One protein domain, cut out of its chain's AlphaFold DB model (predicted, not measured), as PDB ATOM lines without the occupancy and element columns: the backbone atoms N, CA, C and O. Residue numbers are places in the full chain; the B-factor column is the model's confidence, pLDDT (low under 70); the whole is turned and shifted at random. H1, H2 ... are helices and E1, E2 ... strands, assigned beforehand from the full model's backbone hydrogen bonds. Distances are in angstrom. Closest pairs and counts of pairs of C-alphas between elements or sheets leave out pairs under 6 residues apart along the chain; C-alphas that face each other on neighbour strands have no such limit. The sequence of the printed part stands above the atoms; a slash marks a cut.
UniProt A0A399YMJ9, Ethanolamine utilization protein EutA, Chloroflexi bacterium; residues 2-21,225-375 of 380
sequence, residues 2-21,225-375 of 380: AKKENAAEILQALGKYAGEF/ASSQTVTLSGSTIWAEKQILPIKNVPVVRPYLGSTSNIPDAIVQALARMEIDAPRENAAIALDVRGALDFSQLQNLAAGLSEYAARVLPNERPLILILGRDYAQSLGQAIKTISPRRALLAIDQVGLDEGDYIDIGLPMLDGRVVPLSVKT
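Overview. This is residues 2 to 21 and 225 to 375 of the 380 residues of the protein "Ethanolamine utilization protein EutA" of Chloroflexi bacterium (UniProt A0A399YMJ9). A strongly twisted sheet of seven strands, curled like part of a barrel, has H2, H3 and H4 packed over its parallel half, E2 to E5. H1 lies at the other end, meeting E1 and E7 with residues 10 to 14. The 171 printed residues include four named helices and seven named strands, along the chain H1 E1 E2 H2 E3 H3 E4 H4 E5 E6 E7; the mixed sheet has the order E1 E7 E6 E2 E3 E4 E5, and the class is mixed, helices and strands. The whole is compact, with a radius of gyration of the C-alphas of 15.6 A and spans of 47 by 35 by 30 A.

Arrangement. Edge strand E1, residues 227 to 232, is antiparallel to E7, residues 370 to 375, with N 231 and O 371 2.8 A apart. E7 forms a hairpin with E6, residues 356 to 359, where N 374 and O 356 are 2.8 A apart. E6 is antiparallel to E2, residues 246 to 252, with N 359 and O 246 at 2.8 A. E2 is parallel to E3, residues 283 to 286, with N 252 and O 283 at 2.9 A; its pairing is staggered, residues 246 to 250 with E6 and 251 to 252 with E3. E3 is parallel to E4, residues 318 to 322, with N 286 and O 321 at 2.8 A, and E4 to edge strand E5, residues 343 to 346, with N 320 and O 344 at 2.8 A. These N and O pairs are within hydrogen-bond range. H4, residues 327 to 337, is on the sheet, over E5 and along the strands at 13 degrees on the local plane, at a height over the sheet of 9.4 A; the closest C-alphas are those of Ala 327 and Ala 345, 5.0 A. H3, residues 294 to 311, is on the sheet and with residues 297 to 305 touches H4 at a steep tilt of 62 degrees, closest at the C-alphas of Ala 301 and Ile 334, 4.9 A. With residues 300 to 307 H3 touches H2, residues 262 to 272, at a steep tilt of 52 degrees, closest at the C-alphas of Pro 263 and Tyr 307, 4.5 A. H2 is over E2 and E3, across the strands. H1, residues 2 to 14, is on the sheet, its Leu 14 C-alpha 6.4 A from that of Pro 370, the closest pair of H1 and E7, and is apart from the other helices. The four helices on one face make two layers, a helix layer and a sheet. E2, H2, E3, then E3, H3, E4, then E4, H4, E5 are strand-helix-strand units, two parallel neighbour strands with a helix between, with right-handed crossovers. Every O i to N i+4 pair is within hydrogen-bond range in H2, H3 and H4; in H1 it is 6 of 9.

Along the chain. H1 begins at C-alpha 2, (-5.854, 17.339, -13.650), and is 19.0 A long. H3 is 25.8 A long, from C-alpha 294 at (16.292, 34.179, 10.035); H2 and H4 are 15.5 A each. E1 is 16.3 A, E2 and E7 15.8 A each. E7 ends at C-alpha 375, (17.653, 39.097, -22.515).

Size, cuts and confidence. The C-alphas farthest apart, of Glu 5 and Ser 260, are 47.4 A apart. Residues 22 to 224 are not printed; C-alphas 21 and 225 are 7.6 A apart across this cut. The link from E1 to E2 is long. The mean pLDDT of the printed part is 80.1; 40 residues are under 70, among them 2 to 21 and 225 to 236.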
ATOM      1  N   ALA A   2      -6.069  15.933 -14.056       33.38
ATOM      2  CA  ALA A   2      -5.854  17.339 -13.650       33.38
ATOM      3  C   ALA A   2      -4.471  17.988 -13.953       33.38
ATOM      4  O   ALA A   2      -4.369  19.206 -14.013       33.38
ATOM      5  N   LYS A   3      -3.386  17.222 -14.171       33.28
ATOM      6  CA  LYS A   3      -2.062  17.786 -14.542       33.28
ATOM      7  C   LYS A   3      -1.934  18.176 -16.025       33.28
ATOM      8  O   LYS A   3      -1.054  18.961 -16.353       33.28
ATOM      9  N   LYS A   4      -2.762  17.612 -16.917       31.16
ATOM     10  CA  LYS A   4      -2.691  17.879 -18.369       31.16
ATOM     11  C   LYS A   4      -3.549  19.075 -18.791       31.16
ATOM     12  O   LYS A   4      -3.131  19.804 -19.679       31.16
ATOM     13  N   GLU A   5      -4.689  19.294 -18.138       35.94
ATOM     14  CA  GLU A   5      -5.582  20.432 -18.422       35.94
ATOM     15  C   GLU A   5      -4.951  21.770 -17.996       35.94
ATOM     16  O   GLU A   5      -4.920  22.703 -18.794       35.94
ATOM     17  N   ASN A   6      -4.293  21.824 -16.829       47.62
ATOM     18  CA  ASN A   6      -3.583  23.031 -16.374       47.62
ATOM     19  C   ASN A   6      -2.424  23.440 -17.297       47.62
ATOM     20  O   ASN A   6      -2.162  24.623 -17.472       47.62
ATOM     21  N   ALA A   7      -1.710  22.481 -17.896       43.47
ATOM     22  CA  ALA A   7      -0.568  22.785 -18.759       43.47
ATOM     23  C   ALA A   7      -0.989  23.522 -20.042       43.47
ATOM     24  O   ALA A   7      -0.264  24.399 -20.507       43.47
ATOM     25  N   ALA A   8      -2.162  23.194 -20.592       45.41
ATOM     26  CA  ALA A   8      -2.687  23.829 -21.797       45.41
ATOM     27  C   ALA A   8      -3.140  25.275 -21.535       45.41
ATOM     28  O   ALA A   8      -2.805  26.161 -22.320       45.41
ATOM     29  N   GLU A   9      -3.817  25.537 -20.411       49.88
ATOM     30  CA  GLU A   9      -4.168  26.903 -19.994       49.88
ATOM     31  C   GLU A   9      -2.928  27.755 -19.702       49.88
ATOM     32  O   GLU A   9      -2.861  28.916 -20.109       49.88
ATOM     33  N   ILE A  10      -1.913  27.168 -19.055       52.16
ATOM     34  CA  ILE A  10      -0.623  27.823 -18.809       52.16
ATOM     35  C   ILE A  10       0.037  28.193 -20.144       52.16
ATOM     36  O   ILE A  10       0.390  29.350 -20.349       52.16
ATOM     37  N   LEU A  11       0.138  27.256 -21.091       50.03
ATOM     38  CA  LEU A  11       0.715  27.507 -22.417       50.03
ATOM     39  C   LEU A  11      -0.046  28.596 -23.195       50.03
ATOM     40  O   LEU A  11       0.572  29.457 -23.822       50.03
ATOM     41  N   GLN A  12      -1.379  28.601 -23.128       50.12
ATOM     42  CA  GLN A  12      -2.217  29.576 -23.827       50.12
ATOM     43  C   GLN A  12      -2.136  30.983 -23.207       50.12
ATOM     44  O   GLN A  12      -2.220  31.980 -23.928       50.12
ATOM     45  N   ALA A  13      -1.938  31.080 -21.888       51.69
ATOM     46  CA  ALA A  13      -1.709  32.345 -21.196       51.69
ATOM     47  C   ALA A  13      -0.324  32.935 -21.507       51.69
ATOM     48  O   ALA A  13      -0.223  34.136 -21.760       51.69
ATOM     49  N   LEU A  14       0.724  32.100 -21.558       51.84
ATOM     50  CA  LEU A  14       2.095  32.526 -21.871       51.84
ATOM     51  C   LEU A  14       2.216  33.085 -23.302       51.84
ATOM     52  O   LEU A  14       2.926  34.065 -23.519       51.84
ATOM     53  N   GLY A  15       1.458  32.540 -24.262       50.16
ATOM     54  CA  GLY A  15       1.482  32.975 -25.667       50.16
ATOM     55  C   GLY A  15       1.058  34.432 -25.917       50.16
ATOM     56  O   GLY A  15       1.432  35.001 -26.938       50.16
ATOM     57  N   LYS A  16       0.320  35.069 -24.992       53.03
ATOM     58  CA  LYS A  16      -0.120  36.476 -25.114       53.03
ATOM     59  C   LYS A  16       0.896  37.500 -24.586       53.03
ATOM     60  O   LYS A  16       0.698  38.695 -24.796       53.03
ATOM     61  N   TYR A  17       1.953  37.056 -23.899       55.03
ATOM     62  CA  TYR A  17       3.008  37.921 -23.341       55.03
ATOM     63  C   TYR A  17       4.219  38.089 -24.271       55.03
ATOM     64  O   TYR A  17       5.125  38.864 -23.972       55.03
ATOM     65  N   ALA A  18       4.217  37.414 -25.422       49.53
ATOM     66  CA  ALA A  18       5.178  37.632 -26.493       49.53
ATOM     67  C   ALA A  18       4.818  38.924 -27.255       49.53
ATOM     68  O   ALA A  18       4.074  38.889 -28.233       49.53
ATOM     69  N   GLY A  19       5.269  40.085 -26.766       47.91
ATOM     70  CA  GLY A  19       4.976  41.387 -27.374       47.91
ATOM     71  C   GLY A  19       6.034  42.472 -27.118       47.91
ATOM     72  O   GLY A  19       6.733  42.443 -26.108       47.91
ATOM     73  N   GLU A  20       6.093  43.394 -28.089       45.94
ATOM     74  CA  GLU A  20       6.928  44.592 -28.327       45.94
ATOM     75  C   GLU A  20       8.146  44.881 -27.421       45.94
ATOM     76  O   GLU A  20       8.052  45.077 -26.205       45.94
ATOM     77  N   PHE A  21       9.301  45.011 -28.085       43.12
ATOM     78  CA  PHE A  21      10.496  45.682 -27.579       43.12
ATOM     79  C   PHE A  21      10.282  47.194 -27.568       43.12
ATOM     80  O   PHE A  21       9.854  47.768 -28.568       43.12
ATOM     81  N   ALA A 225      16.816  42.886 -30.990       36.75
ATOM     82  CA  ALA A 225      15.942  41.707 -31.057       36.75
ATOM     83  C   ALA A 225      16.651  40.466 -30.462       36.75
ATOM     84  O   ALA A 225      17.123  39.575 -31.155       36.75
ATOM     85  N   SER A 226      16.719  40.497 -29.136       48.66
ATOM     86  CA  SER A 226      16.869  39.457 -28.104       48.66
ATOM     87  C   SER A 226      16.262  38.059 -28.349       48.66
ATOM     88  O   SER A 226      15.229  37.912 -29.002       48.66
ATOM     89  N   SER A 227      16.815  37.044 -27.658       45.75
ATOM     90  CA  SER A 227      16.055  35.845 -27.288       45.75
ATOM     91  C   SER A 227      15.107  36.169 -26.131       45.75
ATOM     92  O   SER A 227      15.547  36.539 -25.039       45.75
ATOM     93  N   GLN A 228      13.812  35.992 -26.354       54.38
ATOM     94  CA  GLN A 228      12.791  36.154 -25.331       54.38
ATOM     95  C   GLN A 228      12.418  34.780 -24.779       54.38
ATOM     96  O   GLN A 228      11.986  33.906 -25.530       54.38
ATOM     97  N   THR A 229      12.566  34.590 -23.469       54.88
ATOM     98  CA  THR A 229      12.098  33.368 -22.805       54.88
ATOM     99  C   THR A 229      10.923  33.716 -21.916       54.88
ATOM    100  O   THR A 229      11.011  34.587 -21.053       54.88
ATOM    101  N   VAL A 230       9.807  33.026 -22.130       56.19
ATOM    102  CA  VAL A 230       8.660  33.116 -21.237       56.19
ATOM    103  C   VAL A 230       8.777  31.993 -20.211       56.19
ATOM    104  O   VAL A 230       8.716  30.815 -20.560       56.19
ATOM    105  N   THR A 231       8.948  32.371 -18.950       61.44
ATOM    106  CA  THR A 231       9.107  31.470 -17.806       61.44
ATOM    107  C   THR A 231       7.969  31.714 -16.816       61.44
ATOM    108  O   THR A 231       7.456  32.825 -16.681       61.44
ATOM    109  N   LEU A 232       7.532  30.669 -16.117       57.56
ATOM    110  CA  LEU A 232       6.612  30.824 -14.993       57.56
ATOM    111  C   LEU A 232       7.427  31.098 -13.727       57.56
ATOM    112  O   LEU A 232       8.428  30.420 -13.500       57.56
ATOM    113  N   SER A 233       6.999  32.053 -12.902       62.81
ATOM    114  CA  SER A 233       7.583  32.218 -11.566       62.81
ATOM    115  C   SER A 233       7.520  30.920 -10.751       62.81
ATOM    116  O   SER A 233       6.657  30.070 -11.001       62.81
ATOM    117  N   GLY A 234       8.353  30.816  -9.709       58.06
ATOM    118  CA  GLY A 234       8.173  29.812  -8.659       58.06
ATOM    119  C   GLY A 234       6.752  29.819  -8.073       58.06
ATOM    120  O   GLY A 234       5.975  30.761  -8.263       58.06
ATOM    121  N   SER A 235       6.387  28.747  -7.363       58.94
ATOM    122  CA  SER A 235       5.049  28.571  -6.764       58.94
ATOM    123  C   SER A 235       4.760  29.467  -5.549       58.94
ATOM    124  O   SER A 235       3.689  29.355  -4.950       58.94
ATOM    125  N   THR A 236       5.720  30.303  -5.150       68.00
ATOM    126  CA  THR A 236       5.796  30.975  -3.847       68.00
ATOM    127  C   THR A 236       6.074  32.475  -3.989       68.00
ATOM    128  O   THR A 236       6.888  33.043  -3.279       68.00
ATOM    129  N   ILE A 237       5.336  33.176  -4.854       82.44
ATOM    130  CA  ILE A 237       5.486  34.635  -5.023       82.44
ATOM    131  C   ILE A 237       4.793  35.450  -3.925       82.44
ATOM    132  O   ILE A 237       3.777  35.023  -3.380       82.44
ATOM    133  N   TRP A 238       5.259  36.677  -3.691       85.19
ATOM    134  CA  TRP A 238       4.493  37.743  -3.037       85.19
ATOM    135  C   TRP A 238       4.063  38.763  -4.092       85.19
ATOM    136  O   TRP A 238       4.892  39.529  -4.576       85.19
ATOM    137  N   ALA A 239       2.784  38.801  -4.460       84.56
ATOM    138  CA  ALA A 239       2.309  39.694  -5.515       84.56
ATOM    139  C   ALA A 239       1.052  40.459  -5.107       84.56
ATOM    140  O   ALA A 239      -0.024  39.892  -4.915       84.56
ATOM    141  N   GLU A 240       1.181  41.778  -5.035       86.69
ATOM    142  CA  GLU A 240       0.048  42.681  -4.901       86.69
ATOM    143  C   GLU A 240      -0.612  42.906  -6.270       86.69
ATOM    144  O   GLU A 240       0.005  43.403  -7.210       86.69
ATOM    145  N   LYS A 241      -1.883  42.511  -6.421       80.50
ATOM    146  CA  LYS A 241      -2.575  42.524  -7.725       80.50
ATOM    147  C   LYS A 241      -2.664  43.919  -8.346       80.50
ATOM    148  O   LYS A 241      -2.659  44.033  -9.564       80.50
ATOM    149  N   GLN A 242      -2.736  44.963  -7.525       85.38
ATOM    150  CA  GLN A 242      -2.945  46.343  -7.965       85.38
ATOM    151  C   GLN A 242      -1.747  46.971  -8.688       85.38
ATOM    152  O   GLN A 242      -1.910  48.010  -9.318       85.38
ATOM    153  N   ILE A 243      -0.561  46.363  -8.597       88.38
ATOM    154  CA  ILE A 243       0.634  46.836  -9.309       88.38
ATOM    155  C   ILE A 243       0.893  46.073 -10.608       88.38
ATOM    156  O   ILE A 243       1.785  46.458 -11.352       88.38
ATOM    157  N   LEU A 244       0.132  45.014 -10.897       87.88
ATOM    158  CA  LEU A 244       0.299  44.182 -12.087       87.88
ATOM    159  C   LEU A 244      -0.774  44.504 -13.144       87.88
ATOM    160  O   LEU A 244      -1.905  44.830 -12.786       87.88
ATOM    161  N   PRO A 245      -0.472  44.352 -14.449       89.19
ATOM    162  CA  PRO A 245       0.805  43.923 -15.021       89.19
ATOM    163  C   PRO A 245       1.835  45.061 -15.081       89.19
ATOM    164  O   PRO A 245       1.471  46.233 -15.158       89.19
ATOM    165  N   ILE A 246       3.121  44.709 -15.124       88.06
ATOM    166  CA  ILE A 246       4.219  45.661 -15.356       88.06
ATOM    167  C   ILE A 246       4.995  45.207 -16.589       88.06
ATOM    168  O   ILE A 246       5.200  44.013 -16.787       88.06
ATOM    169  N   LYS A 247       5.409  46.149 -17.434       85.62
ATOM    170  CA  LYS A 247       6.169  45.869 -18.654       85.62
ATOM    171  C   LYS A 247       7.483  46.634 -18.669       85.62
ATOM    172  O   LYS A 247       7.550  47.734 -18.125       85.62
ATOM    173  N   ASN A 248       8.468  46.063 -19.353       79.12
ATOM    174  CA  ASN A 248       9.777  46.625 -19.654       79.12
ATOM    175  C   ASN A 248      10.503  47.136 -18.409       79.12
ATOM    176  O   ASN A 248      11.052  48.234 -18.413       79.12
ATOM    177  N   VAL A 249      10.485  46.349 -17.333       89.44
ATOM    178  CA  VAL A 249      11.205  46.700 -16.110       89.44
ATOM    179  C   VAL A 249      12.673  46.303 -16.281       89.44
ATOM    180  O   VAL A 249      12.932  45.105 -16.423       89.44
ATOM    181  N   PRO A 250      13.628  47.250 -16.270       89.06
ATOM    182  CA  PRO A 250      15.046  46.921 -16.262       89.06
ATOM    183  C   PRO A 250      15.432  46.202 -14.967       89.06
ATOM    184  O   PRO A 250      14.944  46.521 -13.877       89.06
ATOM    185  N   VAL A 251      16.332  45.231 -15.090       90.94
ATOM    186  CA  VAL A 251      16.865  44.454 -13.971       90.94
ATOM    187  C   VAL A 251      18.211  45.024 -13.536       90.94
ATOM    188  O   VAL A 251      19.146  45.123 -14.332       90.94
ATOM    189  N   VAL A 252      18.327  45.339 -12.244       92.19
ATOM    190  CA  VAL A 252      19.587  45.712 -11.584       92.19
ATOM    191  C   VAL A 252      20.031  44.625 -10.623       92.19
ATOM    192  O   VAL A 252      19.198  43.982  -9.977       92.19
ATOM    193  N   ARG A 253      21.348  44.444 -10.474       90.62
ATOM    194  CA  ARG A 253      21.908  43.437  -9.568       90.62
ATOM    195  C   ARG A 253      22.859  44.096  -8.563       90.62
ATOM    196  O   ARG A 253      24.034  44.321  -8.861       90.62
ATOM    197  N   PRO A 254      22.388  44.446  -7.353       90.38
ATOM    198  CA  PRO A 254      23.270  44.982  -6.325       90.38
ATOM    199  C   PRO A 254      24.299  43.939  -5.888       90.38
ATOM    200  O   PRO A 254      23.970  42.781  -5.627       90.38
ATOM    201  N   TYR A 255      25.556  44.366  -5.757       83.81
ATOM    202  CA  TYR A 255      26.587  43.538  -5.145       83.81
ATOM    203  C   TYR A 255      26.474  43.651  -3.626       83.81
ATOM    204  O   TYR A 255      26.970  44.598  -3.024       83.81
ATOM    205  N   LEU A 256      25.794  42.686  -3.010       80.81
ATOM    206  CA  LEU A 256      25.551  42.709  -1.566       80.81
ATOM    207  C   LEU A 256      26.778  42.263  -0.751       80.81
ATOM    208  O   LEU A 256      26.902  42.650   0.408       80.81
ATOM    209  N   GLY A 257      27.722  41.519  -1.349       67.88
ATOM    210  CA  GLY A 257      28.980  41.103  -0.712       67.88
ATOM    211  C   GLY A 257      28.806  40.631   0.742       67.88
ATOM    212  O   GLY A 257      27.874  39.900   1.060       67.88
ATOM    213  N   SER A 258      29.697  41.086   1.628       56.94
ATOM    214  CA  SER A 258      29.506  41.084   3.091       56.94
ATOM    215  C   SER A 258      29.044  42.456   3.607       56.94
ATOM    216  O   SER A 258      29.247  42.782   4.777       56.94
ATOM    217  N   THR A 259      28.543  43.316   2.716       52.66
ATOM    218  CA  THR A 259      28.254  44.714   3.037       52.66
ATOM    219  C   THR A 259      27.037  44.813   3.948       52.66
ATOM    220  O   THR A 259      26.012  44.174   3.728       52.66
ATOM    221  N   SER A 260      27.155  45.639   4.982       60.00
ATOM    222  CA  SER A 260      26.091  45.924   5.947       60.00
ATOM    223  C   SER A 260      25.101  46.996   5.466       60.00
ATOM    224  O   SER A 260      24.139  47.274   6.173       60.00
ATOM    225  N   ASN A 261      25.302  47.588   4.280       86.50
ATOM    226  CA  ASN A 261      24.485  48.692   3.763       86.50
ATOM    227  C   ASN A 261      23.867  48.352   2.393       86.50
ATOM    228  O   ASN A 261      24.376  48.708   1.330       86.50
ATOM    229  N   ILE A 262      22.746  47.631   2.454       92.38
ATOM    230  CA  ILE A 262      21.931  47.226   1.300       92.38
ATOM    231  C   ILE A 262      21.410  48.434   0.489       92.38
ATOM    232  O   ILE A 262      21.490  48.368  -0.740       92.38
ATOM    233  N   PRO A 263      20.912  49.533   1.102       94.44
ATOM    234  CA  PRO A 263      20.446  50.693   0.342       94.44
ATOM    235  C   PRO A 263      21.476  51.271  -0.621       94.44
ATOM    236  O   PRO A 263      21.163  51.486  -1.793       94.44
ATOM    237  N   ASP A 264      22.706  51.485  -0.157       92.19
ATOM    238  CA  ASP A 264      23.747  52.072  -0.997       92.19
ATOM    239  C   ASP A 264      24.169  51.120  -2.123       92.19
ATOM    240  O   ASP A 264      24.388  51.568  -3.248       92.19
ATOM    241  N   ALA A 265      24.197  49.806  -1.875       91.75
ATOM    242  CA  ALA A 265      24.473  48.813  -2.916       91.75
ATOM    243  C   ALA A 265      23.418  48.831  -4.039       91.75
ATOM    244  O   ALA A 265      23.757  48.682  -5.217       91.75
ATOM    245  N   ILE A 266      22.142  49.049  -3.696       94.38
ATOM    246  CA  ILE A 266      21.050  49.181  -4.674       94.38
ATOM    247  C   ILE A 266      21.168  50.499  -5.439       94.38
ATOM    248  O   ILE A 266      21.083  50.496  -6.665       94.38
ATOM    249  N   VAL A 267      21.419  51.616  -4.748       93.44
ATOM    250  CA  VAL A 267      21.627  52.927  -5.388       93.44
ATOM    251  C   VAL A 267      22.799  52.880  -6.368       93.44
ATOM    252  O   VAL A 267      22.694  53.398  -7.478       93.44
ATOM    253  N   GLN A 268      23.891  52.206  -6.008       89.75
ATOM    254  CA  GLN A 268      25.022  51.997  -6.909       89.75
ATOM    255  C   GLN A 268      24.638  51.164  -8.136       89.75
ATOM    256  O   GLN A 268      25.061  51.499  -9.239       89.75
ATOM    257  N   ALA A 269      23.833  50.109  -7.978       90.25
ATOM    258  CA  ALA A 269      23.371  49.295  -9.105       90.25
ATOM    259  C   ALA A 269      22.462  50.078 -10.065       90.25
ATOM    260  O   ALA A 269      22.650  50.020 -11.277       90.25
ATOM    261  N   LEU A 270      21.544  50.885  -9.526       91.75
ATOM    262  CA  LEU A 270      20.706  51.794 -10.314       91.75
ATOM    263  C   LEU A 270      21.554  52.811 -11.081       91.75
ATOM    264  O   LEU A 270      21.342  53.010 -12.274       91.75
ATOM    265  N   ALA A 271      22.559  53.396 -10.426       88.75
ATOM    266  CA  ALA A 271      23.465  54.352 -11.055       88.75
ATOM    267  C   ALA A 271      24.318  53.720 -12.169       88.75
ATOM    268  O   ALA A 271      24.564  54.374 -13.182       88.75
ATOM    269  N   ARG A 272      24.753  52.457 -12.019       85.62
ATOM    270  CA  ARG A 272      25.455  51.722 -13.091       85.62
ATOM    271  C   ARG A 272      24.575  51.524 -14.323       85.62
ATOM    272  O   ARG A 272      25.092  51.554 -15.434       85.62
ATOM    273  N   MET A 273      23.278  51.328 -14.116       84.12
ATOM    274  CA  MET A 273      22.296  51.104 -15.178       84.12
ATOM    275  C   MET A 273      21.624  52.391 -15.674       84.12
ATOM    276  O   MET A 273      20.759  52.317 -16.537       84.12
ATOM    277  N   GLU A 274      22.032  53.553 -15.150       85.38
ATOM    278  CA  GLU A 274      21.479  54.873 -15.486       85.38
ATOM    279  C   GLU A 274      19.961  54.982 -15.255       85.38
ATOM    280  O   GLU A 274      19.257  55.678 -15.979       85.38
ATOM    281  N   ILE A 275      19.463  54.312 -14.212       88.19
ATOM    282  CA  ILE A 275      18.037  54.265 -13.871       88.19
ATOM    283  C   ILE A 275      17.691  55.350 -12.849       88.19
ATOM    284  O   ILE A 275      18.232  55.368 -11.737       88.19
ATOM    285  N   ASP A 276      16.709  56.194 -13.174       89.19
ATOM    286  CA  ASP A 276      16.130  57.169 -12.245       89.19
ATOM    287  C   ASP A 276      14.939  56.541 -11.501       89.19
ATOM    288  O   ASP A 276      13.780  56.711 -11.872       89.19
ATOM    289  N   ALA A 277      15.216  55.778 -10.438       89.00
ATOM    290  CA  ALA A 277      14.207  55.014  -9.687       89.00
ATOM    291  C   ALA A 277      12.988  55.825  -9.161       89.00
ATOM    292  O   ALA A 277      11.897  55.262  -9.038       89.00
ATOM    293  N   PRO A 278      13.103  57.135  -8.864       89.31
ATOM    294  CA  PRO A 278      11.938  58.001  -8.681       89.31
ATOM    295  C   PRO A 278      10.984  58.087  -9.889       89.31
ATOM    296  O   PRO A 278       9.768  58.218  -9.716       89.31
ATOM    297  N   ARG A 279      11.512  58.033 -11.115       87.00
ATOM    298  CA  ARG A 279      10.778  58.250 -12.374       87.00
ATOM    299  C   ARG A 279      10.471  56.985 -13.157       87.00
ATOM    300  O   ARG A 279       9.561  57.018 -13.985       87.00
ATOM    301  N   GLU A 280      11.153  55.881 -12.898       89.25
ATOM    302  CA  GLU A 280      10.939  54.610 -13.588       89.25
ATOM    303  C   GLU A 280      11.053  53.409 -12.636       89.25
ATOM    304  O   GLU A 280      11.614  53.505 -11.549       89.25
ATOM    305  N   ASN A 281      10.448  52.277 -13.010       91.81
ATOM    306  CA  ASN A 281      10.510  51.058 -12.197       91.81
ATOM    307  C   ASN A 281      11.829  50.323 -12.448       91.81
ATOM    308  O   ASN A 281      12.294  50.286 -13.580       91.81
ATOM    309  N   ALA A 282      12.349  49.638 -11.430       94.06
ATOM    310  CA  ALA A 282      13.460  48.702 -11.571       94.06
ATOM    311  C   ALA A 282      13.199  47.429 -10.767       94.06
ATOM    312  O   ALA A 282      12.642  47.482  -9.668       94.06
ATOM    313  N   ALA A 283      13.614  46.292 -11.317       95.00
ATOM    314  CA  ALA A 283      13.575  45.005 -10.647       95.00
ATOM    315  C   ALA A 283      14.938  44.734 -10.009       95.00
ATOM    316  O   ALA A 283      15.965  44.753 -10.684       95.00
ATOM    317  N   ILE A 284      14.950  44.475  -8.703       95.81
ATOM    318  CA  ILE A 284      16.173  44.200  -7.952       95.81
ATOM    319  C   ILE A 284      16.374  42.687  -7.918       95.81
ATOM    320  O   ILE A 284      15.696  41.984  -7.165       95.81
ATOM    321  N   ALA A 285      17.300  42.185  -8.734       93.38
ATOM    322  CA  ALA A 285      17.713  40.789  -8.710       93.38
ATOM    323  C   ALA A 285      18.708  40.561  -7.565       93.38
ATOM    324  O   ALA A 285      19.836  41.053  -7.584       93.38
ATOM    325  N   LEU A 286      18.280  39.822  -6.544       90.44
ATOM    326  CA  LEU A 286      19.055  39.567  -5.336       90.44
ATOM    327  C   LEU A 286      19.821  38.251  -5.475       90.44
ATOM    328  O   LEU A 286      19.233  37.167  -5.523       90.44
ATOM    329  N   ASP A 287      21.149  38.351  -5.490       80.62
ATOM    330  CA  ASP A 287      22.031  37.191  -5.413       80.62
ATOM    331  C   ASP A 287      22.365  36.878  -3.959       80.62
ATOM    332  O   ASP A 287      23.200  37.524  -3.322       80.62
ATOM    333  N   VAL A 288      21.676  35.877  -3.430       74.69
ATOM    334  CA  VAL A 288      21.871  35.426  -2.063       74.69
ATOM    335  C   VAL A 288      22.736  34.173  -2.070       74.69
ATOM    336  O   VAL A 288      22.315  33.094  -2.503       74.69
ATOM    337  N   ARG A 289      23.971  34.313  -1.577       68.69
ATOM    338  CA  ARG A 289      24.909  33.194  -1.456       68.69
ATOM    339  C   ARG A 289      24.505  32.295  -0.289       68.69
ATOM    340  O   ARG A 289      24.532  32.715   0.861       68.69
ATOM    341  N   GLY A 290      24.205  31.034  -0.593       72.81
ATOM    342  CA  GLY A 290      23.809  30.042   0.409       72.81
ATOM    343  C   GLY A 290      22.340  30.149   0.830       72.81
ATOM    344  O   GLY A 290      21.531  30.791   0.161       72.81
ATOM    345  N   ALA A 291      21.987  29.445   1.905       78.56
ATOM    346  CA  ALA A 291      20.673  29.555   2.530       78.56
ATOM    347  C   ALA A 291      20.660  30.738   3.506       78.56
ATOM    348  O   ALA A 291      21.604  30.893   4.277       78.56
ATOM    349  N   LEU A 292      19.590  31.536   3.479       83.69
ATOM    350  CA  LEU A 292      19.360  32.587   4.469       83.69
ATOM    351  C   LEU A 292      18.912  31.976   5.788       83.69
ATOM    352  O   LEU A 292      17.923  31.238   5.824       83.69
ATOM    353  N   ASP A 293      19.589  32.346   6.870       88.19
ATOM    354  CA  ASP A 293      19.027  32.212   8.207       88.19
ATOM    355  C   ASP A 293      18.013  33.335   8.506       88.19
ATOM    356  O   ASP A 293      17.833  34.289   7.741       88.19
ATOM    357  N   PHE A 294      17.314  33.214   9.635       87.69
ATOM    358  CA  PHE A 294      16.292  34.179  10.035       87.69
ATOM    359  C   PHE A 294      16.850  35.599  10.237       87.69
ATOM    360  O   PHE A 294      16.209  36.567   9.834       87.69
ATOM    361  N   SER A 295      18.042  35.734  10.822       89.06
ATOM    362  CA  SER A 295      18.682  37.034  11.061       89.06
ATOM    363  C   SER A 295      19.051  37.708   9.739       89.06
ATOM    364  O   SER A 295      18.756  38.883   9.521       89.06
ATOM    365  N   GLN A 296      19.616  36.945   8.805       89.75
ATOM    366  CA  GLN A 296      19.965  37.414   7.469       89.75
ATOM    367  C   GLN A 296      18.726  37.843   6.674       89.75
ATOM    368  O   GLN A 296      18.756  38.891   6.032       89.75
ATOM    369  N   LEU A 297      17.621  37.090   6.754       91.50
ATOM    370  CA  LEU A 297      16.346  37.462   6.129       91.50
ATOM    371  C   LEU A 297      15.795  38.783   6.700       91.50
ATOM    372  O   LEU A 297      15.358  39.642   5.936       91.50
ATOM    373  N   GLN A 298      15.835  38.962   8.025       92.62
ATOM    374  CA  GLN A 298      15.380  40.195   8.683       92.62
ATOM    375  C   GLN A 298      16.250  41.400   8.304       92.62
ATOM    376  O   GLN A 298      15.720  42.457   7.964       92.62
ATOM    377  N   ASN A 299      17.574  41.228   8.280       91.88
ATOM    378  CA  ASN A 299      18.502  42.272   7.841       91.88
ATOM    379  C   ASN A 299      18.258  42.663   6.377       91.88
ATOM    380  O   ASN A 299      18.238  43.850   6.049       91.88
ATOM    381  N   LEU A 300      18.006  41.678   5.507       92.38
ATOM    382  CA  LEU A 300      17.658  41.920   4.110       92.38
ATOM    383  C   LEU A 300      16.346  42.705   3.981       92.38
ATOM    384  O   LEU A 300      16.292  43.700   3.260       92.38
ATOM    385  N   ALA A 301      15.304  42.310   4.716       95.31
ATOM    386  CA  ALA A 301      14.016  43.001   4.726       95.31
ATOM    387  C   ALA A 301      14.126  44.455   5.219       95.31
ATOM    388  O   ALA A 301      13.503  45.353   4.642       95.31
ATOM    389  N   ALA A 302      14.932  44.693   6.260       95.62
ATOM    390  CA  ALA A 302      15.182  46.023   6.806       95.62
ATOM    391  C   ALA A 302      15.907  46.920   5.797       95.62
ATOM    392  O   ALA A 302      15.417  48.006   5.490       95.62
ATOM    393  N   GLY A 303      17.003  46.438   5.204       95.56
ATOM    394  CA  GLY A 303      17.757  47.195   4.205       95.56
ATOM    395  C   GLY A 303      16.954  47.501   2.935       95.56
ATOM    396  O   GLY A 303      17.031  48.605   2.400       95.56
ATOM    397  N   LEU A 304      16.119  46.566   2.471       96.38
ATOM    398  CA  LEU A 304      15.222  46.795   1.329       96.38
ATOM    399  C   LEU A 304      14.120  47.817   1.646       96.38
ATOM    400  O   LEU A 304      13.773  48.640   0.798       96.38
ATOM    401  N   SER A 305      13.585  47.783   2.869       97.00
ATOM    402  CA  SER A 305      12.597  48.759   3.342       97.00
ATOM    403  C   SER A 305      13.197  50.161   3.457       97.00
ATOM    404  O   SER A 305      12.570  51.133   3.037       97.00
ATOM    405  N   GLU A 306      14.423  50.263   3.972       96.62
ATOM    406  CA  GLU A 306      15.168  51.519   4.070       96.62
ATOM    407  C   GLU A 306      15.464  52.110   2.686       96.62
ATOM    408  O   GLU A 306      15.181  53.285   2.448       96.62
ATOM    409  N   TYR A 307      15.945  51.292   1.744       96.38
ATOM    410  CA  TYR A 307      16.106  51.693   0.344       96.38
ATOM    411  C   TYR A 307      14.809  52.275  -0.224       96.38
ATOM    412  O   TYR A 307      14.803  53.383  -0.764       96.38
ATOM    413  N   ALA A 308      13.702  51.544  -0.072       96.50
ATOM    414  CA  ALA A 308      12.422  51.965  -0.610       96.50
ATOM    415  C   ALA A 308      11.975  53.297   0.011       96.50
ATOM    416  O   ALA A 308      11.526  54.181  -0.711       96.50
ATOM    417  N   ALA A 309      12.139  53.475   1.325       95.81
ATOM    418  CA  ALA A 309      11.807  54.720   2.014       95.81
ATOM    419  C   ALA A 309      12.668  55.912   1.561       95.81
ATOM    420  O   ALA A 309      12.162  57.028   1.473       95.81
ATOM    421  N   ARG A 310      13.952  55.682   1.265       94.81
ATOM    422  CA  ARG A 310      14.901  56.728   0.860       94.81
ATOM    423  C   ARG A 310      14.750  57.152  -0.601       94.81
ATOM    424  O   ARG A 310      14.954  58.324  -0.905       94.81
ATOM    425  N   VAL A 311      14.469  56.208  -1.500       95.06
ATOM    426  CA  VAL A 311      14.634  56.406  -2.952       95.06
ATOM    427  C   VAL A 311      13.315  56.344  -3.717       95.06
ATOM    428  O   VAL A 311      13.147  57.070  -4.694       95.06
ATOM    429  N   LEU A 312      12.380  55.485  -3.304       95.38
ATOM    430  CA  LEU A 312      11.173  55.217  -4.082       95.38
ATOM    431  C   LEU A 312       9.984  56.057  -3.586       95.38
ATOM    432  O   LEU A 312       9.576  55.893  -2.430       95.38
ATOM    433  N   PRO A 313       9.336  56.852  -4.459       92.94
ATOM    434  CA  PRO A 313       8.025  57.442  -4.186       92.94
ATOM    435  C   PRO A 313       6.997  56.388  -3.760       92.94
ATOM    436  O   PRO A 313       7.151  55.199  -4.056       92.94
ATOM    437  N   ASN A 314       5.932  56.804  -3.073       87.56
ATOM    438  CA  ASN A 314       4.920  55.879  -2.545       87.56
ATOM    439  C   ASN A 314       4.171  55.125  -3.653       87.56
ATOM    440  O   ASN A 314       3.730  53.997  -3.447       87.56
ATOM    441  N   GLU A 315       4.050  55.739  -4.827       87.06
ATOM    442  CA  GLU A 315       3.385  55.206  -6.014       87.06
ATOM    443  C   GLU A 315       4.229  54.135  -6.722       87.06
ATOM    444  O   GLU A 315       3.703  53.362  -7.523       87.06
ATOM    445  N   ARG A 316       5.540  54.072  -6.438       91.12
ATOM    446  CA  ARG A 316       6.467  53.119  -7.054       91.12
ATOM    447  C   ARG A 316       6.565  51.840  -6.214       91.12
ATOM    448  O   ARG A 316       6.908  51.909  -5.025       91.12
ATOM    449  N   PRO A 317       6.287  50.658  -6.796       94.75
ATOM    450  CA  PRO A 317       6.433  49.404  -6.076       94.75
ATOM    451  C   PRO A 317       7.902  49.057  -5.845       94.75
ATOM    452  O   PRO A 317       8.769  49.380  -6.653       94.75
ATOM    453  N   LEU A 318       8.164  48.330  -4.763       97.00
ATOM    454  CA  LEU A 318       9.412  47.597  -4.596       97.00
ATOM    455  C   LEU A 318       9.288  46.266  -5.353       97.00
ATOM    456  O   LEU A 318       8.394  45.477  -5.049       97.00
ATOM    457  N   ILE A 319      10.150  46.031  -6.345       96.38
ATOM    458  CA  ILE A 319      10.133  44.825  -7.187       96.38
ATOM    459  C   ILE A 319      11.407  44.021  -6.919       96.38
ATOM    460  O   ILE A 319      12.510  44.498  -7.177       96.38
ATOM    461  N   LEU A 320      11.257  42.803  -6.406       95.94
ATOM    462  CA  LEU A 320      12.340  41.916  -5.994       95.94
ATOM    463  C   LEU A 320      12.294  40.619  -6.793       95.94
ATOM    464  O   LEU A 320      11.241  39.987  -6.886       95.94
ATOM    465  N   ILE A 321      13.445  40.197  -7.308       93.12
ATOM    466  CA  ILE A 321      13.615  38.911  -7.979       93.12
ATOM    467  C   ILE A 321      14.672  38.101  -7.229       93.12
ATOM    468  O   ILE A 321      15.764  38.593  -6.954       93.12
ATOM    469  N   LEU A 322      14.348  36.861  -6.881       89.69
ATOM    470  CA  LEU A 322      15.182  35.971  -6.080       89.69
ATOM    471  C   LEU A 322      15.485  34.692  -6.868       89.69
ATOM    472  O   LEU A 322      14.595  34.069  -7.441       89.69
ATOM    473  N   GLY A 323      16.733  34.227  -6.821       82.00
ATOM    474  CA  GLY A 323      17.099  32.937  -7.424       82.00
ATOM    475  C   GLY A 323      16.625  31.708  -6.632       82.00
ATOM    476  O   GLY A 323      16.657  30.593  -7.146       82.00
ATOM    477  N   ARG A 324      16.199  31.887  -5.373       82.00
ATOM    478  CA  ARG A 324      15.817  30.823  -4.423       82.00
ATOM    479  C   ARG A 324      14.466  31.129  -3.779       82.00
ATOM    480  O   ARG A 324      14.106  32.295  -3.685       82.00
ATOM    481  N   ASP A 325      13.790  30.086  -3.302       86.31
ATOM    482  CA  ASP A 325      12.449  30.106  -2.691       86.31
ATOM    483  C   ASP A 325      12.399  30.887  -1.360       86.31
ATOM    484  O   ASP A 325      12.570  30.325  -0.278       86.31
ATOM    485  N   TYR A 326      12.239  32.208  -1.452       89.12
ATOM    486  CA  TYR A 326      12.215  33.129  -0.310       89.12
ATOM    487  C   TYR A 326      11.204  34.271  -0.471       89.12
ATOM    488  O   TYR A 326      11.103  35.104   0.434       89.12
ATOM    489  N   ALA A 327      10.461  34.356  -1.581       89.44
ATOM    490  CA  ALA A 327       9.659  35.544  -1.872       89.44
ATOM    491  C   ALA A 327       8.541  35.763  -0.841       89.44
ATOM    492  O   ALA A 327       8.342  36.893  -0.396       89.44
ATOM    493  N   GLN A 328       7.878  34.698  -0.379       90.75
ATOM    494  CA  GLN A 328       6.875  34.778   0.691       90.75
ATOM    495  C   GLN A 328       7.463  35.249   2.030       90.75
ATOM    496  O   GLN A 328       6.991  36.229   2.606       90.75
ATOM    497  N   SER A 329       8.525  34.593   2.507       92.50
ATOM    498  CA  SER A 329       9.156  34.909   3.796       92.50
ATOM    499  C   SER A 329       9.732  36.326   3.820       92.50
ATOM    500  O   SER A 329       9.536  37.065   4.787       92.50
ATOM    501  N   LEU A 330      10.412  36.731   2.743       93.44
ATOM    502  CA  LEU A 330      10.948  38.083   2.606       93.44
ATOM    503  C   LEU A 330       9.820  39.111   2.473       93.44
ATOM    504  O   LEU A 330       9.874  40.168   3.103       93.44
ATOM    505  N   GLY A 331       8.773  38.787   1.712       94.44
ATOM    506  CA  GLY A 331       7.598  39.638   1.554       94.44
ATOM    507  C   GLY A 331       6.892  39.923   2.877       94.44
ATOM    508  O   GLY A 331       6.611  41.081   3.195       94.44
ATOM    509  N   GLN A 332       6.701  38.893   3.702       94.56
ATOM    510  CA  GLN A 332       6.114  39.028   5.034       94.56
ATOM    511  C   GLN A 332       6.977  39.897   5.961       94.56
ATOM    512  O   GLN A 332       6.453  40.771   6.660       94.56
ATOM    513  N   ALA A 333       8.298  39.690   5.957       96.12
ATOM    514  CA  ALA A 333       9.222  40.488   6.758       96.12
ATOM    515  C   ALA A 333       9.184  41.971   6.347       96.12
ATOM    516  O   ALA A 333       9.021  42.845   7.199       96.12
ATOM    517  N   ILE A 334       9.216  42.265   5.042       96.94
ATOM    518  CA  ILE A 334       9.118  43.638   4.525       96.94
ATOM    519  C   ILE A 334       7.778  44.271   4.897       96.94
ATOM    520  O   ILE A 334       7.751  45.417   5.332       96.94
ATOM    521  N   LYS A 335       6.659  43.549   4.779       96.12
ATOM    522  CA  LYS A 335       5.334  44.091   5.125       96.12
ATOM    523  C   LYS A 335       5.135  44.349   6.610       96.12
ATOM    524  O   LYS A 335       4.341  45.216   6.962       96.12
ATOM    525  N   THR A 336       5.873  43.649   7.463       96.69
ATOM    526  CA  THR A 336       5.905  43.946   8.899       96.69
ATOM    527  C   THR A 336       6.545  45.315   9.160       96.69
ATOM    528  O   THR A 336       6.068  46.062  10.010       96.69
ATOM    529  N   ILE A 337       7.580  45.675   8.393       96.81
ATOM    530  CA  ILE A 337       8.322  46.940   8.526       96.81
ATOM    531  C   ILE A 337       7.618  48.087   7.775       96.81
ATOM    532  O   ILE A 337       7.466  49.189   8.295       96.81
ATOM    533  N   SER A 338       7.168  47.820   6.549       95.19
ATOM    534  CA  SER A 338       6.634  48.791   5.587       95.19
ATOM    535  C   SER A 338       5.262  48.352   5.047       95.19
ATOM    536  O   SER A 338       5.130  48.039   3.859       95.19
ATOM    537  N   PRO A 339       4.196  48.345   5.871       94.19
ATOM    538  CA  PRO A 339       2.912  47.731   5.513       94.19
ATOM    539  C   PRO A 339       2.246  48.357   4.278       94.19
ATOM    540  O   PRO A 339       1.569  47.668   3.513       94.19
ATOM    541  N   ARG A 340       2.466  49.660   4.053       93.19
ATOM    542  CA  ARG A 340       1.865  50.424   2.948       93.19
ATOM    543  C   ARG A 340       2.661  50.382   1.642       93.19
ATOM    544  O   ARG A 340       2.124  50.784   0.617       93.19
ATOM    545  N   ARG A 341       3.919  49.926   1.653       94.62
ATOM    546  CA  ARG A 341       4.752  49.868   0.440       94.62
ATOM    547  C   ARG A 341       4.195  48.799  -0.489       94.62
ATOM    548  O   ARG A 341       4.139  47.643  -0.080       94.62
ATOM    549  N   ALA A 342       3.820  49.160  -1.710       94.94
ATOM    550  CA  ALA A 342       3.465  48.165  -2.712       94.94
ATOM    551  C   ALA A 342       4.685  47.278  -3.019       94.94
ATOM    552  O   ALA A 342       5.780  47.797  -3.250       94.94
ATOM    553  N   LEU A 343       4.503  45.960  -2.977       95.56
ATOM    554  CA  LEU A 343       5.577  44.979  -3.061       95.56
ATOM    555  C   LEU A 343       5.248  43.874  -4.064       95.56
ATOM    556  O   LEU A 343       4.175  43.264  -4.029       95.56
ATOM    557  N   LEU A 344       6.233  43.573  -4.902       94.56
ATOM    558  CA  LEU A 344       6.295  42.376  -5.719       94.56
ATOM    559  C   LEU A 344       7.599  41.647  -5.403       94.56
ATOM    560  O   LEU A 344       8.669  42.202  -5.620       94.56
ATOM    561  N   ALA A 345       7.519  40.417  -4.908       93.75
ATOM    562  CA  ALA A 345       8.659  39.520  -4.786       93.75
ATOM    563  C   ALA A 345       8.379  38.240  -5.576       93.75
ATOM    564  O   ALA A 345       7.362  37.579  -5.369       93.75
ATOM    565  N   ILE A 346       9.282  37.906  -6.488       90.62
ATOM    566  CA  ILE A 346       9.226  36.706  -7.321       90.62
ATOM    567  C   ILE A 346      10.480  35.895  -7.034       90.62
ATOM    568  O   ILE A 346      11.572  36.457  -6.973       90.62
ATOM    569  N   ASP A 347      10.343  34.587  -6.868       87.31
ATOM    570  CA  ASP A 347      11.467  33.691  -6.653       87.31
ATOM    571  C   ASP A 347      11.598  32.595  -7.715       87.31
ATOM    572  O   ASP A 347      10.761  32.443  -8.610       87.31
ATOM    573  N   GLN A 348      12.711  31.860  -7.611       82.06
ATOM    574  CA  GLN A 348      13.122  30.787  -8.515       82.06
ATOM    575  C   GLN A 348      13.340  31.262  -9.957       82.06
ATOM    576  O   GLN A 348      13.189  30.500 -10.910       82.06
ATOM    577  N   VAL A 349      13.741  32.524 -10.112       82.50
ATOM    578  CA  VAL A 349      14.088  33.117 -11.403       82.50
ATOM    579  C   VAL A 349      15.511  33.658 -11.322       82.50
ATOM    580  O   VAL A 349      15.823  34.504 -10.486       82.50
ATOM    581  N   GLY A 350      16.380  33.164 -12.201       80.44
ATOM    582  CA  GLY A 350      17.699  33.748 -12.424       80.44
ATOM    583  C   GLY A 350      17.604  34.848 -13.473       80.44
ATOM    584  O   GLY A 350      17.178  34.566 -14.588       80.44
ATOM    585  N   LEU A 351      17.996  36.069 -13.110       84.06
ATOM    586  CA  LEU A 351      18.119  37.201 -14.027       84.06
ATOM    587  C   LEU A 351      19.524  37.793 -13.933       84.06
ATOM    588  O   LEU A 351      20.123  37.841 -12.848       84.06
ATOM    589  N   ASP A 352      20.020  38.267 -15.066       80.88
ATOM    590  CA  ASP A 352      21.277  38.988 -15.173       80.88
ATOM    591  C   ASP A 352      21.037  40.508 -15.178       80.88
ATOM    592  O   ASP A 352      19.971  41.011 -15.539       80.88
ATOM    593  N   GLU A 353      22.036  41.273 -14.732       82.50
ATOM    594  CA  GLU A 353      21.980  42.740 -14.794       82.50
ATOM    595  C   GLU A 353      21.930  43.203 -16.256       82.50
ATOM    596  O   GLU A 353      22.788  42.826 -17.059       82.50
ATOM    597  N   GLY A 354      20.935  44.031 -16.585       75.62
ATOM    598  CA  GLY A 354      20.649  44.458 -17.958       75.62
ATOM    599  C   GLY A 354      19.573  43.648 -18.682       75.62
ATOM    600  O   GLY A 354      19.181  44.044 -19.781       75.62
ATOM    601  N   ASP A 355      19.047  42.577 -18.078       82.56
ATOM    602  CA  ASP A 355      17.798  41.974 -18.541       82.56
ATOM    603  C   ASP A 355      16.631  42.963 -18.406       82.56
ATOM    604  O   ASP A 355      16.623  43.851 -17.548       82.56
ATOM    605  N   TYR A 356      15.603  42.767 -19.229       83.94
ATOM    606  CA  TYR A 356      14.305  43.416 -19.068       83.94
ATOM    607  C   TYR A 356      13.237  42.370 -18.796       83.94
ATOM    608  O   TYR A 356      13.258  41.285 -19.380       83.94
ATOM    609  N   ILE A 357      12.273  42.701 -17.942       86.94
ATOM    610  CA  ILE A 357      11.171  41.794 -17.631       86.94
ATOM    611  C   ILE A 357       9.799  42.417 -17.864       86.94
ATOM    612  O   ILE A 357       9.553  43.580 -17.536       86.94
ATOM    613  N   ASP A 358       8.887  41.595 -18.380       85.19
ATOM    614  CA  ASP A 358       7.449  41.839 -18.304       85.19
ATOM    615  C   ASP A 358       6.828  40.849 -17.328       85.19
ATOM    616  O   ASP A 358       7.089  39.647 -17.392       85.19
ATOM    617  N   ILE A 359       5.963  41.351 -16.456       87.75
ATOM    618  CA  ILE A 359       5.273  40.577 -15.434       87.75
ATOM    619  C   ILE A 359       3.779  40.718 -15.676       87.75
ATOM    620  O   ILE A 359       3.220  41.819 -15.642       87.75
ATOM    621  N   GLY A 360       3.126  39.596 -15.947       84.25
ATOM    622  CA  GLY A 360       1.700  39.583 -16.212       84.25
ATOM    623  C   GLY A 360       0.824  39.569 -14.971       84.25
ATOM    624  O   GLY A 360       1.267  39.769 -13.842       84.25
ATOM    625  N   LEU A 361      -0.467  39.335 -15.202       83.50
ATOM    626  CA  LEU A 361      -1.442  39.229 -14.124       83.50
ATOM    627  C   LEU A 361      -1.255  37.905 -13.367       83.50
ATOM    628  O   LEU A 361      -0.926  36.896 -13.994       83.50
ATOM    629  N   PRO A 362      -1.501  37.873 -12.044       80.19
ATOM    630  CA  PRO A 362      -1.387  36.638 -11.283       80.19
ATOM    631  C   PRO A 362      -2.378  35.572 -11.748       80.19
ATOM    632  O   PRO A 362      -3.550  35.855 -12.004       80.19
ATOM    633  N   MET A 363      -1.906  34.333 -11.795       75.19
ATOM    634  CA  MET A 363      -2.661  33.135 -12.156       75.19
ATOM    635  C   MET A 363      -2.710  32.163 -10.964       75.19
ATOM    636  O   MET A 363      -2.056  32.387  -9.943       75.19
ATOM    637  N   LEU A 364      -3.492  31.083 -11.078       70.56
ATOM    638  CA  LEU A 364      -3.597  30.015 -10.065       70.56
ATOM    639  C   LEU A 364      -3.849  30.559  -8.642       70.56
ATOM    640  O   LEU A 364      -3.084  30.299  -7.710       70.56
ATOM    641  N   ASP A 365      -4.905  31.362  -8.491       72.44
ATOM    642  CA  ASP A 365      -5.284  32.052  -7.244       72.44
ATOM    643  C   ASP A 365      -4.243  33.049  -6.711       72.44
ATOM    644  O   ASP A 365      -4.255  33.409  -5.538       72.44
ATOM    645  N   GLY A 366      -3.351  33.540  -7.574       69.50
ATOM    646  CA  GLY A 366      -2.314  34.502  -7.205       69.50
ATOM    647  C   GLY A 366      -0.995  33.877  -6.758       69.50
ATOM    648  O   GLY A 366      -0.149  34.586  -6.225       69.50
ATOM    649  N   ARG A 367      -0.816  32.569  -6.974       69.00
ATOM    650  CA  ARG A 367       0.398  31.833  -6.588       69.00
ATOM    651  C   ARG A 367       1.542  31.957  -7.587       69.00
ATOM    652  O   ARG A 367       2.683  31.702  -7.225       69.00
ATOM    653  N   VAL A 368       1.239  32.319  -8.832       76.19
ATOM    654  CA  VAL A 368       2.235  32.453  -9.901       76.19
ATOM    655  C   VAL A 368       1.922  33.649 -10.789       76.19
ATOM    656  O   VAL A 368       0.761  34.036 -10.935       76.19
ATOM    657  N   VAL A 369       2.951  34.208 -11.417       81.31
ATOM    658  CA  VAL A 369       2.832  35.223 -12.465       81.31
ATOM    659  C   VAL A 369       3.583  34.755 -13.712       81.31
ATOM    660  O   VAL A 369       4.657  34.155 -13.592       81.31
ATOM    661  N   PRO A 370       3.050  35.006 -14.920       80.56
ATOM    662  CA  PRO A 370       3.821  34.810 -16.133       80.56
ATOM    663  C   PRO A 370       4.907  35.891 -16.198       80.56
ATOM    664  O   PRO A 370       4.620  37.080 -16.025       80.56
ATOM    665  N   LEU A 371       6.145  35.464 -16.436       82.56
ATOM    666  CA  LEU A 371       7.314  36.326 -16.536       82.56
ATOM    667  C   LEU A 371       7.934  36.162 -17.923       82.56
ATOM    668  O   LEU A 371       8.359  35.075 -18.304       82.56
ATOM    669  N   SER A 372       8.012  37.247 -18.678       81.06
ATOM    670  CA  SER A 372       8.811  37.276 -19.898       81.06
ATOM    671  C   SER A 372      10.158  37.897 -19.587       81.06
ATOM    672  O   SER A 372      10.211  39.063 -19.207       81.06
ATOM    673  N   VAL A 373      11.234  37.145 -19.804       79.81
ATOM    674  CA  VAL A 373      12.604  37.650 -19.725       79.81
ATOM    675  C   VAL A 373      13.069  38.006 -21.128       79.81
ATOM    676  O   VAL A 373      13.105  37.167 -22.031       79.81
ATOM    677  N   LYS A 374      13.381  39.283 -21.306       74.44
ATOM    678  CA  LYS A 374      13.938  39.871 -22.517       74.44
ATOM    679  C   LYS A 374      15.426  40.065 -22.264       74.44
ATOM    680  O   LYS A 374      15.858  41.117 -21.796       74.44
ATOM    681  N   THR A 375      16.194  39.023 -22.554       63.91
ATOM    682  CA  THR A 375      17.653  39.097 -22.515       63.91
ATOM    683  C   THR A 375      18.132  39.586 -23.860       63.91
ATOM    684  O   THR A 375      17.832  38.974 -24.889       63.91
TER     685      THR A 375